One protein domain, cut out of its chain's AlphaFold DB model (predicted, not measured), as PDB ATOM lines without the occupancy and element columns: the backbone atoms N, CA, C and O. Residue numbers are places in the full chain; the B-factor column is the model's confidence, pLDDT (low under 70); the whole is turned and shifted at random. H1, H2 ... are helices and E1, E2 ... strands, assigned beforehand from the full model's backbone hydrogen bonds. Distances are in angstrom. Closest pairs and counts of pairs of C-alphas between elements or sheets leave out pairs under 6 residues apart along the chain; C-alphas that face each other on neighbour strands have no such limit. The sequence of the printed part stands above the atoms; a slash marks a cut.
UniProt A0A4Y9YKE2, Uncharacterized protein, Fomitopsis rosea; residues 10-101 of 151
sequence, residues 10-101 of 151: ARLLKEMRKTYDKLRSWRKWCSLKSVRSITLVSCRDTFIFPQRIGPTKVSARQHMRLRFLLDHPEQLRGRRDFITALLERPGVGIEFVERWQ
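What this domain is: This is residues 10 to 101 of the 151 residues of an uncharacterized protein of Fomitopsis rosea (UniProt A0A4Y9YKE2). A long two-stranded ribbon, E1 and E2, has helices set loosely about it: H3 packs on E1, and H4 packs on the first residues of H1. Residues 21 to 27 stick out, while the unnamed loop of residues 43 to 59 folds back beside the end of E1. The printed part has 92 residues, with H1, H2, E1, H3, H4, H5 and E2 along it; the sheet E1 - E2 is antiparallel and the class is mixed, helices and strands. It is compact, with a radius of gyration of the C-alphas of 13.8 A and spans of 35 by 35 by 27 A.

How they stand to each other: E1, residues 33 to 42, and E2, residues 92 to 100, are antiparallel at 156 degrees; N 36 and O 97 are 2.8 A apart, N 93 and O 41 2.7 A. E1 bends by 67 degrees at residue 36. In H3, residues 60 to 71, the C-alpha of His 63 is 6.0 A from that of Ser 37, the closest pair with E1. H1, residues 10 to 24, only just touches H3, with 3 pairs of C-alphas within 8 A, about perpendicular at 89 degrees; Leu 13 and Leu 70 have the closest C-alphas, 6.4 A. H4, residues 73 to 76, touches residues 10 to 14 of H1, the closest C-alphas being those of Ala 10 and Pro 73, 4.6 A. H5, residues 81 to 87, is close to H1 but not clearly touching, Leu 12 and Ile 83 having the closest C-alphas, 7.3 A. H2, residues 27 to 30, is close to H1 but not clearly touching, the closest C-alphas being those of Asp 21 and Lys 28, 7.2 A. Every O i to N i+4 pair is within hydrogen-bond range in H1, H3 and H5; H2 and H4 are too short for one.

Where its parts are: E1 is 23.9 A long and E2 26.0 A, ending at C-alpha 100 (336.669, 206.766, 263.334). H1 begins at C-alpha 10 (346.890, 214.707, 241.337) and is 21.1 A long; H3 is 16.5 A.

The domain as a whole: The C-alphas of Thr 46 and Glu 74 are the farthest apart, 37.0 A. The printed part has no cut, and the link E1 to H3 is long, 17 residues. The mean pLDDT of the printed part is 79.3; residues 29 to 31, 45, 47, 54 to 58 and 60 are under 70.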
ATOM      1  N   ALA A  10     347.123 216.150 241.322       88.81
ATOM      2  CA  ALA A  10     346.890 214.707 241.337       88.81
ATOM      3  C   ALA A  10     348.106 213.920 241.852       88.81
ATOM      4  O   ALA A  10     347.969 213.034 242.704       88.81
ATOM      5  N   ARG A  11     349.304 214.225 241.340       90.19
ATOM      6  CA  ARG A  11     350.558 213.592 241.761       90.19
ATOM      7  C   ARG A  11     350.898 213.948 243.201       90.19
ATOM      8  O   ARG A  11     351.297 213.062 243.956       90.19
ATOM      9  N   LEU A  12     350.663 215.198 243.599       89.31
ATOM     10  CA  LEU A  12     350.828 215.644 244.978       89.31
ATOM     11  C   LEU A  12     349.956 214.838 245.944       89.31
ATOM     12  O   LEU A  12     350.479 214.259 246.892       89.31
ATOM     13  N   LEU A  13     348.652 214.720 245.684       88.31
ATOM     14  CA  LEU A  13     347.759 213.946 246.552       88.31
ATOM     15  C   LEU A  13     348.136 212.459 246.612       88.31
ATOM     16  O   LEU A  13     348.052 211.848 247.681       88.31
ATOM     17  N   LYS A  14     348.596 211.872 245.499       89.44
ATOM     18  CA  LYS A  14     349.097 210.486 245.479       89.44
ATOM     19  C   LYS A  14     350.323 210.308 246.373       89.44
ATOM     20  O   LYS A  14     350.354 209.377 247.178       89.44
ATOM     21  N   GLU A  15     351.308 211.196 246.265       89.69
ATOM     22  CA  GLU A  15     352.519 211.128 247.091       89.69
ATOM     23  C   GLU A  15     352.234 211.440 248.564       89.69
ATOM     24  O   GLU A  15     352.773 210.781 249.455       89.69
ATOM     25  N   MET A  16     351.304 212.351 248.851       87.06
ATOM     26  CA  MET A  16     350.822 212.593 250.210       87.06
ATOM     27  C   MET A  16     350.172 211.349 250.816       87.06
ATOM     28  O   MET A  16     350.493 210.979 251.944       87.06
ATOM     29  N   ARG A  17     349.298 210.665 250.066       84.94
ATOM     30  CA  ARG A  17     348.669 209.412 250.507       84.94
ATOM     31  C   ARG A  17     349.705 208.321 250.756       84.94
ATOM     32  O   ARG A  17     349.637 207.642 251.776       84.94
ATOM     33  N   LYS A  18     350.680 208.177 249.859       87.69
ATOM     34  CA  LYS A  18     351.781 207.215 249.998       87.69
ATOM     35  C   LYS A  18     352.646 207.515 251.222       87.69
ATOM     36  O   LYS A  18     352.990 206.603 251.969       87.69
ATOM     37  N   THR A  19     352.956 208.787 251.457       87.62
ATOM     38  CA  THR A  19     353.723 209.238 252.626       87.62
ATOM     39  C   THR A  19     352.947 208.989 253.916       87.62
ATOM     40  O   THR A  19     353.495 208.423 254.859       87.62
ATOM     41  N   TYR A  20     351.655 209.320 253.940       83.88
ATOM     42  CA  TYR A  20     350.766 209.016 255.059       83.88
ATOM     43  C   TYR A  20     350.712 207.508 255.350       83.88
ATOM     44  O   TYR A  20     350.897 207.086 256.490       83.88
ATOM     45  N   ASP A  21     350.526 206.683 254.318       83.56
ATOM     46  CA  ASP A  21     350.500 205.226 254.450       83.56
ATOM     47  C   ASP A  21     351.833 204.679 254.982       83.56
ATOM     48  O   ASP A  21     351.836 203.798 255.842       83.56
ATOM     49  N   LYS A  22     352.964 205.243 254.539       86.25
ATOM     50  CA  LYS A  22     354.301 204.900 255.041       86.25
ATOM     51  C   LYS A  22     354.467 205.258 256.521       86.25
ATOM     52  O   LYS A  22     354.971 204.438 257.282       86.25
ATOM     53  N   LEU A  23     354.021 206.446 256.937       84.06
ATOM     54  CA  LEU A  23     354.062 206.887 258.340       84.06
ATOM     55  C   LEU A  23     353.178 206.015 259.240       84.06
ATOM     56  O   LEU A  23     353.519 205.748 260.395       84.06
ATOM     57  N   ARG A  24     352.044 205.548 258.708       77.81
ATOM     58  CA  ARG A  24     351.109 204.699 259.447       77.81
ATOM     59  C   ARG A  24     351.539 203.232 259.485       77.81
ATOM     60  O   ARG A  24     351.246 202.572 260.477       77.81
ATOM     61  N   SER A  25     352.261 202.737 258.476       82.00
ATOM     62  CA  SER A  25     352.844 201.385 258.421       82.00
ATOM     63  C   SER A  25     351.870 200.308 258.951       82.00
ATOM     64  O   SER A  25     350.710 200.262 258.533       82.00
ATOM     65  N   TRP A  26     352.287 199.472 259.907       76.69
ATOM     66  CA  TRP A  26     351.464 198.431 260.534       76.69
ATOM     67  C   TRP A  26     350.230 198.980 261.275       76.69
ATOM     68  O   TRP A  26     349.168 198.356 261.256       76.69
ATOM     69  N   ARG A  27     350.306 200.199 261.835       73.94
ATOM     70  CA  ARG A  27     349.182 200.853 262.535       73.94
ATOM     71  C   ARG A  27     347.999 201.130 261.607       73.94
ATOM     72  O   ARG A  27     346.891 201.343 262.087       73.94
ATOM     73  N   LYS A  28     348.180 201.094 260.281       73.25
ATOM     74  CA  LYS A  28     347.083 201.225 259.305       73.25
ATOM     75  C   LYS A  28     346.090 200.066 259.389       73.25
ATOM     76  O   LYS A  28     344.896 200.274 259.157       73.25
ATOM     77  N   TRP A  29     346.597 198.876 259.705       67.50
ATOM     78  CA  TRP A  29     345.822 197.642 259.790       67.50
ATOM     79  C   TRP A  29     345.133 197.507 261.145       67.50
ATOM     80  O   TRP A  29     343.974 197.115 261.198       67.50
ATOM     81  N   CYS A  30     345.798 197.933 262.220       65.81
ATOM     82  CA  CYS A  30     345.216 197.927 263.565       65.81
ATOM     83  C   CYS A  30     344.327 199.146 263.853       65.81
ATOM     84  O   CYS A  30     343.591 199.149 264.835       65.81
ATOM     85  N   SER A  31     344.380 200.199 263.030       66.75
ATOM     86  CA  SER A  31     343.585 201.397 263.279       66.75
ATOM     87  C   SER A  31     342.223 201.370 262.590       66.75
ATOM     88  O   SER A  31     342.082 201.295 261.363       66.75
ATOM     89  N   LEU A  32     341.201 201.568 263.416       71.75
ATOM     90  CA  LEU A  32     339.825 201.848 263.012       71.75
ATOM     91  C   LEU A  32     339.625 203.296 262.533       71.75
ATOM     92  O   LEU A  32     338.552 203.653 262.030       71.75
ATOM     93  N   LYS A  33     340.658 204.137 262.665       75.44
ATOM     94  CA  LYS A  33     340.663 205.523 262.201       75.44
ATOM     95  C   LYS A  33     341.202 205.587 260.771       75.44
ATOM     96  O   LYS A  33     342.211 204.961 260.442       75.44
ATOM     97  N   SER A  34     340.523 206.363 259.933       71.75
ATOM     98  CA  SER A  34     340.912 206.662 258.551       71.75
ATOM     99  C   SER A  34     341.073 208.170 258.376       71.75
ATOM    100  O   SER A  34     340.437 208.947 259.096       71.75
ATOM    101  N   VAL A  35     341.866 208.587 257.384       76.56
ATOM    102  CA  VAL A  35     341.943 209.997 256.972       76.56
ATOM    103  C   VAL A  35     340.544 210.471 256.600       76.56
ATOM    104  O   VAL A  35     339.865 209.862 255.767       76.56
ATOM    105  N   ARG A  36     340.093 211.538 257.257       74.75
ATOM    106  CA  ARG A  36     338.823 212.203 256.965       74.75
ATOM    107  C   ARG A  36     339.041 213.431 256.101       74.75
ATOM    108  O   ARG A  36     338.232 213.694 255.216       74.75
ATOM    109  N   SER A  37     340.079 214.197 256.405       74.19
ATOM    110  CA  SER A  37     340.366 215.455 255.735       74.19
ATOM    111  C   SER A  37     341.826 215.832 255.888       74.19
ATOM    112  O   SER A  37     342.533 215.336 256.765       74.19
ATOM    113  N   ILE A  38     342.242 216.747 255.030       77.00
ATOM    114  CA  ILE A  38     343.525 217.416 255.096       77.00
ATOM    115  C   ILE A  38     343.262 218.867 255.480       77.00
ATOM    116  O   ILE A  38     342.390 219.510 254.893       77.00
ATOM    117  N   THR A  39     344.008 219.363 256.459       79.69
ATOM    118  CA  THR A  39     343.927 220.748 256.919       79.69
ATOM    119  C   THR A  39     345.304 221.384 256.816       79.69
ATOM    120  O   THR A  39     346.319 220.731 257.048       79.69
ATOM    121  N   LEU A  40     345.343 222.663 256.452       80.50
ATOM    122  CA  LEU A  40     346.577 223.437 256.456       80.50
ATOM    123  C   LEU A  40     346.918 223.840 257.888       80.50
ATOM    124  O   LEU A  40     346.046 224.272 258.643       80.50
ATOM    125  N   VAL A  41     348.185 223.719 258.256       81.94
ATOM    126  CA  VAL A  41     348.684 224.112 259.573       81.94
ATOM    127  C   VAL A  41     349.840 225.088 259.440       81.94
ATOM    128  O   VAL A  41     350.642 224.989 258.526       81.94
ATOM    129  N   SER A  42     349.928 226.047 260.348       81.56
ATOM    130  CA  SER A  42     351.071 226.939 260.479       81.56
ATOM    131  C   SER A  42     352.186 226.201 261.204       81.56
ATOM    132  O   SER A  42     351.977 225.734 262.326       81.56
ATOM    133  N   CYS A  43     353.358 226.124 260.579       76.56
ATOM    134  CA  CYS A  43     354.560 225.494 261.124       76.56
ATOM    135  C   CYS A  43     355.649 226.536 261.414       76.56
ATOM    136  O   CYS A  43     356.814 226.315 261.112       76.56
ATOM    137  N   ARG A  44     355.272 227.711 261.933       78.25
ATOM    138  CA  ARG A  44     356.256 228.719 262.351       78.25
ATOM    139  C   ARG A  44     356.985 228.254 263.614       78.25
ATOM    140  O   ARG A  44     356.330 227.757 264.528       78.25
ATOM    141  N   ASP A  45     358.285 228.543 263.699       69.00
ATOM    142  CA  ASP A  45     359.165 228.198 264.835       69.00
ATOM    143  C   ASP A  45     358.711 228.789 266.183       69.00
ATOM    144  O   ASP A  45     359.201 228.415 267.244       69.00
ATOM    145  N   THR A  46     357.742 229.706 266.164       73.19
ATOM    146  CA  THR A  46     357.127 230.293 267.357       73.19
ATOM    147  C   THR A  46     356.165 229.354 268.087       73.19
ATOM    148  O   THR A  46     355.740 229.678 269.194       73.19
ATOM    149  N   PHE A  47     355.760 228.230 267.484       69.00
ATOM    150  CA  PHE A  47     354.775 227.319 268.070       69.00
ATOM    151  C   PHE A  47     355.372 225.948 268.391       69.00
ATOM    152  O   PHE A  47     355.959 225.302 267.530       69.00
ATOM    153  N   ILE A  48     355.128 225.462 269.615       72.62
ATOM    154  CA  ILE A  48     355.492 224.097 270.043       72.62
ATOM    155  C   ILE A  48     354.669 223.045 269.273       72.62
ATOM    156  O   ILE A  48     355.151 221.948 269.003       72.62
ATOM    157  N   PHE A  49     353.435 223.390 268.884       73.75
ATOM    158  CA  PHE A  49     352.539 222.529 268.111       73.75
ATOM    159  C   PHE A  49     351.986 223.258 266.878       73.75
ATOM    160  O   PHE A  49     351.649 224.441 266.977       73.75
ATOM    161  N   PRO A  50     351.836 222.566 265.732       75.44
ATOM    162  CA  PRO A  50     351.297 223.166 264.517       75.44
ATOM    163  C   PRO A  50     349.860 223.665 264.735       75.44
ATOM    164  O   PRO A  50     349.008 222.940 265.251       75.44
ATOM    165  N   GLN A  51     349.577 224.905 264.326       80.44
ATOM    166  CA  GLN A  51     348.252 225.517 264.497       80.44
ATOM    167  C   GLN A  51     347.426 225.438 263.217       80.44
ATOM    168  O   GLN A  51     347.877 225.872 262.161       80.44
ATOM    169  N   ARG A  52     346.189 224.935 263.291       79.94
ATOM    170  CA  ARG A  52     345.288 224.844 262.130       79.94
ATOM    171  C   ARG A  52     344.944 226.222 261.580       79.94
ATOM    172  O   ARG A  52     344.433 227.077 262.297       79.94
ATOM    173  N   ILE A  53     345.185 226.403 260.285       73.19
ATOM    174  CA  ILE A  53     344.846 227.610 259.537       73.19
ATOM    175  C   ILE A  53     343.501 227.377 258.850       73.19
ATOM    176  O   ILE A  53     343.368 226.490 258.006       73.19
ATOM    177  N   GLY A  54     342.508 228.198 259.187       69.94
ATOM    178  CA  GLY A  54     341.185 228.177 258.565       69.94
ATOM    179  C   GLY A  54     340.043 227.996 259.568       69.94
ATOM    180  O   GLY A  54     340.265 228.001 260.779       69.94
ATOM    181  N   PRO A  55     338.797 227.865 259.081       64.25
ATOM    182  CA  PRO A  55     337.638 227.740 259.950       64.25
ATOM    183  C   PRO A  55     337.738 226.467 260.796       64.25
ATOM    184  O   PRO A  55     337.910 225.365 260.277       64.25
ATOM    185  N   THR A  56     337.547 226.610 262.109       61.28
ATOM    186  CA  THR A  56     337.510 225.502 263.085       61.28
ATOM    187  C   THR A  56     336.473 224.434 262.732       61.28
ATOM    188  O   THR A  56     336.607 223.279 263.137       61.28
ATOM    189  N   LYS A  57     335.449 224.797 261.950       60.44
ATOM    190  CA  LYS A  57     334.424 223.895 261.423       60.44
ATOM    191  C   LYS A  57     334.421 223.938 259.897       60.44
ATOM    192  O   LYS A  57     333.795 224.797 259.286       60.44
ATOM    193  N   VAL A  58     335.077 222.966 259.275       65.62
ATOM    194  CA  VAL A  58     334.877 222.675 257.852       65.62
ATOM    195  C   VAL A  58     333.531 221.960 257.701       65.62
ATOM    196  O   VAL A  58     333.230 220.998 258.419       65.62
ATOM    197  N   SER A  59     332.687 222.446 256.790       71.56
ATOM    198  CA  SER A  59     331.349 221.881 256.579       71.56
ATOM    199  C   SER A  59     331.424 220.399 256.178       71.56
ATOM    200  O   SER A  59     332.383 219.946 255.547       71.56
ATOM    201  N   ALA A  60     330.395 219.612 256.511       69.44
ATOM    202  CA  ALA A  60     330.343 218.193 256.134       69.44
ATOM    203  C   ALA A  60     330.495 217.983 254.613       69.44
ATOM    204  O   ALA A  60     331.162 217.039 254.186       69.44
ATOM    205  N   ARG A  61     329.957 218.908 253.808       76.50
ATOM    206  CA  ARG A  61     330.057 218.904 252.343       76.50
ATOM    207  C   ARG A  61     331.495 219.092 251.852       76.50
ATOM    208  O   ARG A  61     331.941 218.354 250.978       76.50
ATOM    209  N   GLN A  62     332.233 220.041 252.429       73.12
ATOM    210  CA  GLN A  62     333.643 220.273 252.088       73.12
ATOM    211  C   GLN A  62     334.517 219.072 252.466       73.12
ATOM    212  O   GLN A  62     335.363 218.663 251.677       73.12
ATOM    213  N   HIS A  63     334.252 218.447 253.618       71.00
ATOM    214  CA  HIS A  63     334.924 217.206 254.008       71.00
ATOM    215  C   HIS A  63     334.679 216.065 253.015       71.00
ATOM    216  O   HIS A  63     335.624 215.380 252.636       71.00
ATOM    217  N   MET A  64     333.430 215.856 252.584       72.06
ATOM    218  CA  MET A  64     333.114 214.815 251.598       72.06
ATOM    219  C   MET A  64     333.810 215.073 250.265       72.06
ATOM    220  O   MET A  64     334.368 214.144 249.692       72.06
ATOM    221  N   ARG A  65     333.835 216.329 249.803       81.75
ATOM    222  CA  ARG A  65     334.521 216.701 248.563       81.75
ATOM    223  C   ARG A  65     336.023 216.440 248.646       81.75
ATOM    224  O   ARG A  65     336.581 215.858 247.730       81.75
ATOM    225  N   LEU A  66     336.670 216.829 249.741       77.00
ATOM    226  CA  LEU A  66     338.107 216.613 249.906       77.00
ATOM    227  C   LEU A  66     338.452 215.125 250.014       77.00
ATOM    228  O   LEU A  66     339.411 214.669 249.403       77.00
ATOM    229  N   ARG A  67     337.639 214.359 250.745       78.50
ATOM    230  CA  ARG A  67     337.770 212.903 250.804       78.50
ATOM    231  C   ARG A  67     337.630 212.275 249.420       78.50
ATOM    232  O   ARG A  67     338.444 211.443 249.049       78.50
ATOM    233  N   PHE A  68     336.631 212.706 248.658       82.94
ATOM    234  CA  PHE A  68     336.429 212.242 247.294       82.94
ATOM    235  C   PHE A  68     337.644 212.540 246.410       82.94
ATOM    236  O   PHE A  68     338.108 211.650 245.716       82.94
ATOM    237  N   LEU A  69     338.228 213.739 246.504       84.44
ATOM    238  CA  LEU A  69     339.441 214.098 245.760       84.44
ATOM    239  C   LEU A  69     340.685 213.303 246.202       84.44
ATOM    240  O   LEU A  69     341.571 213.060 245.391       84.44
ATOM    241  N   LEU A  70     340.754 212.874 247.466       81.81
ATOM    242  CA  LEU A  70     341.815 211.985 247.960       81.81
ATOM    243  C   LEU A  70     341.676 210.545 247.463       81.81
ATOM    244  O   LEU A  70     342.680 209.861 247.238       81.81
ATOM    245  N   ASP A  71     340.437 210.080 247.326       83.94
ATOM    246  CA  ASP A  71     340.126 208.762 246.784       83.94
ATOM    247  C   ASP A  71     340.244 208.748 245.246       83.94
ATOM    248  O   ASP A  71     340.649 207.728 244.690       83.94
ATOM    249  N   HIS A  72     339.998 209.894 244.594       86.75
ATOM    250  CA  HIS A  72     339.995 210.103 243.140       86.75
ATOM    251  C   HIS A  72     340.939 211.238 242.689       86.75
ATOM    252  O   HIS A  72     340.486 212.249 242.131       86.75
ATOM    253  N   PRO A  73     342.262 211.115 242.914       86.94
ATOM    254  CA  PRO A  73     343.222 212.161 242.558       86.94
ATOM    255  C   PRO A  73     343.262 212.454 241.051       86.94
ATOM    256  O   PRO A  73     343.639 213.550 240.649       86.94
ATOM    257  N   GLU A  74     342.849 211.511 240.199       89.12
ATOM    258  CA  GLU A  74     342.767 211.661 238.743       89.12
ATOM    259  C   GLU A  74     341.914 212.849 238.283       89.12
ATOM    260  O   GLU A  74     342.173 213.406 237.219       89.12
ATOM    261  N   GLN A  75     340.949 213.289 239.091       89.06
ATOM    262  CA  GLN A  75     340.097 214.436 238.762       89.06
ATOM    263  C   GLN A  75     340.828 215.780 238.837       89.06
ATOM    264  O   GLN A  75     340.346 216.782 238.310       89.06
ATOM    265  N   LEU A  76     341.988 215.807 239.496       87.06
ATOM    266  CA  LEU A  76     342.846 216.983 239.614       87.06
ATOM    267  C   LEU A  76     344.051 216.913 238.673       87.06
ATOM    268  O   LEU A  76     344.984 217.704 238.801       87.06
ATOM    269  N   ARG A  77     344.056 215.969 237.724       88.19
ATOM    270  CA  ARG A  77     345.157 215.821 236.772       88.19
ATOM    271  C   ARG A  77     345.305 217.091 235.936       88.19
ATOM    272  O   ARG A  77     344.328 217.598 235.391       88.19
ATOM    273  N   GLY A  78     346.530 217.602 235.858       85.38
ATOM    274  CA  GLY A  78     346.845 218.852 235.163       85.38
ATOM    275  C   GLY A  78     346.444 220.139 235.897       85.38
ATOM    276  O   GLY A  78     346.805 221.215 235.428       85.38
ATOM    277  N   ARG A  79     345.756 220.065 237.047       88.00
ATOM    278  CA  ARG A  79     345.540 221.234 237.915       88.00
ATOM    279  C   ARG A  79     346.760 221.473 238.795       88.00
ATOM    280  O   ARG A  79     347.460 220.529 239.158       88.00
ATOM    281  N   ARG A  80     347.015 222.739 239.120       87.12
ATOM    282  CA  ARG A  80     348.150 223.168 239.952       87.12
ATOM    283  C   ARG A  80     347.737 224.159 241.036       87.12
ATOM    284  O   ARG A  80     348.589 224.829 241.612       87.12
ATOM    285  N   ASP A  81     346.444 224.292 241.301       85.88
ATOM    286  CA  ASP A  81     345.937 225.308 242.223       85.88
ATOM    287  C   ASP A  81     346.393 224.990 243.652       85.88
ATOM    288  O   ASP A  81     346.840 225.868 244.391       85.88
ATOM    289  N   PHE A  82     346.325 223.711 244.035       83.31
ATOM    290  CA  PHE A  82     346.659 223.278 245.388       83.31
ATOM    291  C   PHE A  82     348.164 223.329 245.643       83.31
ATOM    292  O   PHE A  82     348.604 223.801 246.692       83.31
ATOM    293  N   ILE A  83     348.963 222.885 244.674       86.81
ATOM    294  CA  ILE A  83     350.417 222.908 244.799       86.81
ATOM    295  C   ILE A  83     350.975 224.328 244.787       86.81
ATOM    296  O   ILE A  83     351.849 224.640 245.591       86.81
ATOM    297  N   THR A  84     350.419 225.210 243.954       86.75
ATOM    298  CA  THR A  84     350.806 226.625 243.922       86.75
ATOM    299  C   THR A  84     350.474 227.287 245.257       86.75
ATOM    300  O   THR A  84     351.347 227.903 245.859       86.75
ATOM    301  N   ALA A  85     349.274 227.051 245.799       83.75
ATOM    302  CA  ALA A  85     348.879 227.585 247.102       83.75
ATOM    303  C   ALA A  85     349.777 227.113 248.265       83.75
ATOM    304  O   ALA A  85     349.978 227.854 249.230       83.75
ATOM    305  N   LEU A  86     350.314 225.889 248.193       82.31
ATOM    306  CA  LEU A  86     351.281 225.375 249.169       82.31
ATOM    307  C   LEU A  86     352.661 226.019 249.003       82.31
ATOM    308  O   LEU A  86     353.283 226.397 249.994       82.31
ATOM    309  N   LEU A  87     353.132 226.168 247.765       83.94
ATOM    310  CA  LEU A  87     354.444 226.746 247.466       83.94
ATOM    311  C   LEU A  87     354.511 228.247 247.768       83.94
ATOM    312  O   LEU A  87     355.540 228.730 248.234       83.94
ATOM    313  N   GLU A  88     353.416 228.980 247.564       85.31
ATOM    314  CA  GLU A  88     353.312 230.409 247.886       85.31
ATOM    315  C   GLU A  88     353.421 230.698 249.392       85.31
ATOM    316  O   GLU A  88     353.674 231.835 249.794       85.31
ATOM    317  N   ARG A  89     353.231 229.687 250.251       81.12
ATOM    318  CA  ARG A  89     353.204 229.850 251.709       81.12
ATOM    319  C   ARG A  89     354.222 228.928 252.395       81.12
ATOM    320  O   ARG A  89     353.824 227.945 253.018       81.12
ATOM    321  N   PRO A  90     355.523 229.280 252.404       73.88
ATOM    322  CA  PRO A  90     356.601 228.415 252.913       73.88
ATOM    323  C   PRO A  90     356.548 228.100 254.423       73.88
ATOM    324  O   PRO A  90     357.331 227.290 254.902       73.88
ATOM    325  N   GLY A  91     355.628 228.705 255.183       76.88
ATOM    326  CA  GLY A  91     355.390 228.409 256.604       76.88
ATOM    327  C   GLY A  91     354.153 227.547 256.875       76.88
ATOM    328  O   GLY A  91     353.699 227.486 258.019       76.88
ATOM    329  N   VAL A  92     353.556 226.953 255.839       80.75
ATOM    330  CA  VAL A  92     352.330 226.159 255.950       80.75
ATOM    331  C   VAL A  92     352.639 224.685 255.718       80.75
ATOM    332  O   VAL A  92     353.091 224.281 254.652       80.75
ATOM    333  N   GLY A  93     352.377 223.876 256.737       82.19
ATOM    334  CA  GLY A  93     352.379 222.427 256.665       82.19
ATOM    335  C   GLY A  93     350.991 221.854 256.419       82.19
ATOM    336  O   GLY A  93     349.980 222.556 256.321       82.19
ATOM    337  N   ILE A  94     350.953 220.528 256.354       83.75
ATOM    338  CA  ILE A  94     349.737 219.770 256.116       83.75
ATOM    339  C   ILE A  94     349.501 218.802 257.273       83.75
ATOM    340  O   ILE A  94     350.348 217.965 257.572       83.75
ATOM    341  N   GLU A  95     348.323 218.884 257.887       83.69
ATOM    342  CA  GLU A  95     347.873 217.964 258.926       83.69
ATOM    343  C   GLU A  95     346.803 217.015 258.373       83.69
ATOM    344  O   GLU A  95     345.792 217.436 257.797       83.69
ATOM    345  N   PHE A  96     347.007 215.713 258.581       82.25
ATOM    346  CA  PHE A  96     346.010 214.690 258.286       82.25
ATOM    347  C   PHE A  96     345.075 214.526 259.480       82.25
ATOM    348  O   PHE A  96     345.469 214.032 260.535       82.25
ATOM    349  N   VAL A  97     343.812 214.908 259.308       78.00
ATOM    350  CA  VAL A  97     342.794 214.748 260.346       78.00
ATOM    351  C   VAL A  97     342.149 213.380 260.199       78.00
ATOM    352  O   VAL A  97     341.490 213.072 259.201       78.00
ATOM    353  N   GLU A  98     342.311 212.554 261.224       80.12
ATOM    354  CA  GLU A  98     341.745 211.213 261.277       80.12
ATOM    355  C   GLU A  98     340.391 211.198 261.983       80.12
ATOM    356  O   GLU A  98     340.145 211.939 262.935       80.12
ATOM    357  N   ARG A  99     339.494 210.318 261.534       75.19
ATOM    358  CA  ARG A  99     338.247 210.022 262.246       75.19
ATOM    359  C   ARG A  99     337.986 208.528 262.246       75.19
ATOM    360  O   ARG A  99     338.338 207.824 261.298       75.19
ATOM    361  N   TRP A 100     337.302 208.075 263.288       76.81
ATOM    362  CA  TRP A 100     336.669 206.766 263.334       76.81
ATOM    363  C   TRP A 100     335.847 206.515 262.074       76.81
ATOM    364  O   TRP A 100     334.935 207.277 261.731       76.81
ATOM    365  N   GLN A 101     336.197 205.452 261.358       75.75
ATOM    366  CA  GLN A 101     335.436 205.021 260.205       75.75
ATOM    367  C   GLN A 101     334.338 204.079 260.695       75.75
ATOM    368  O   GLN A 101     334.623 202.927 261.003       75.75
TER     369      GLN A 101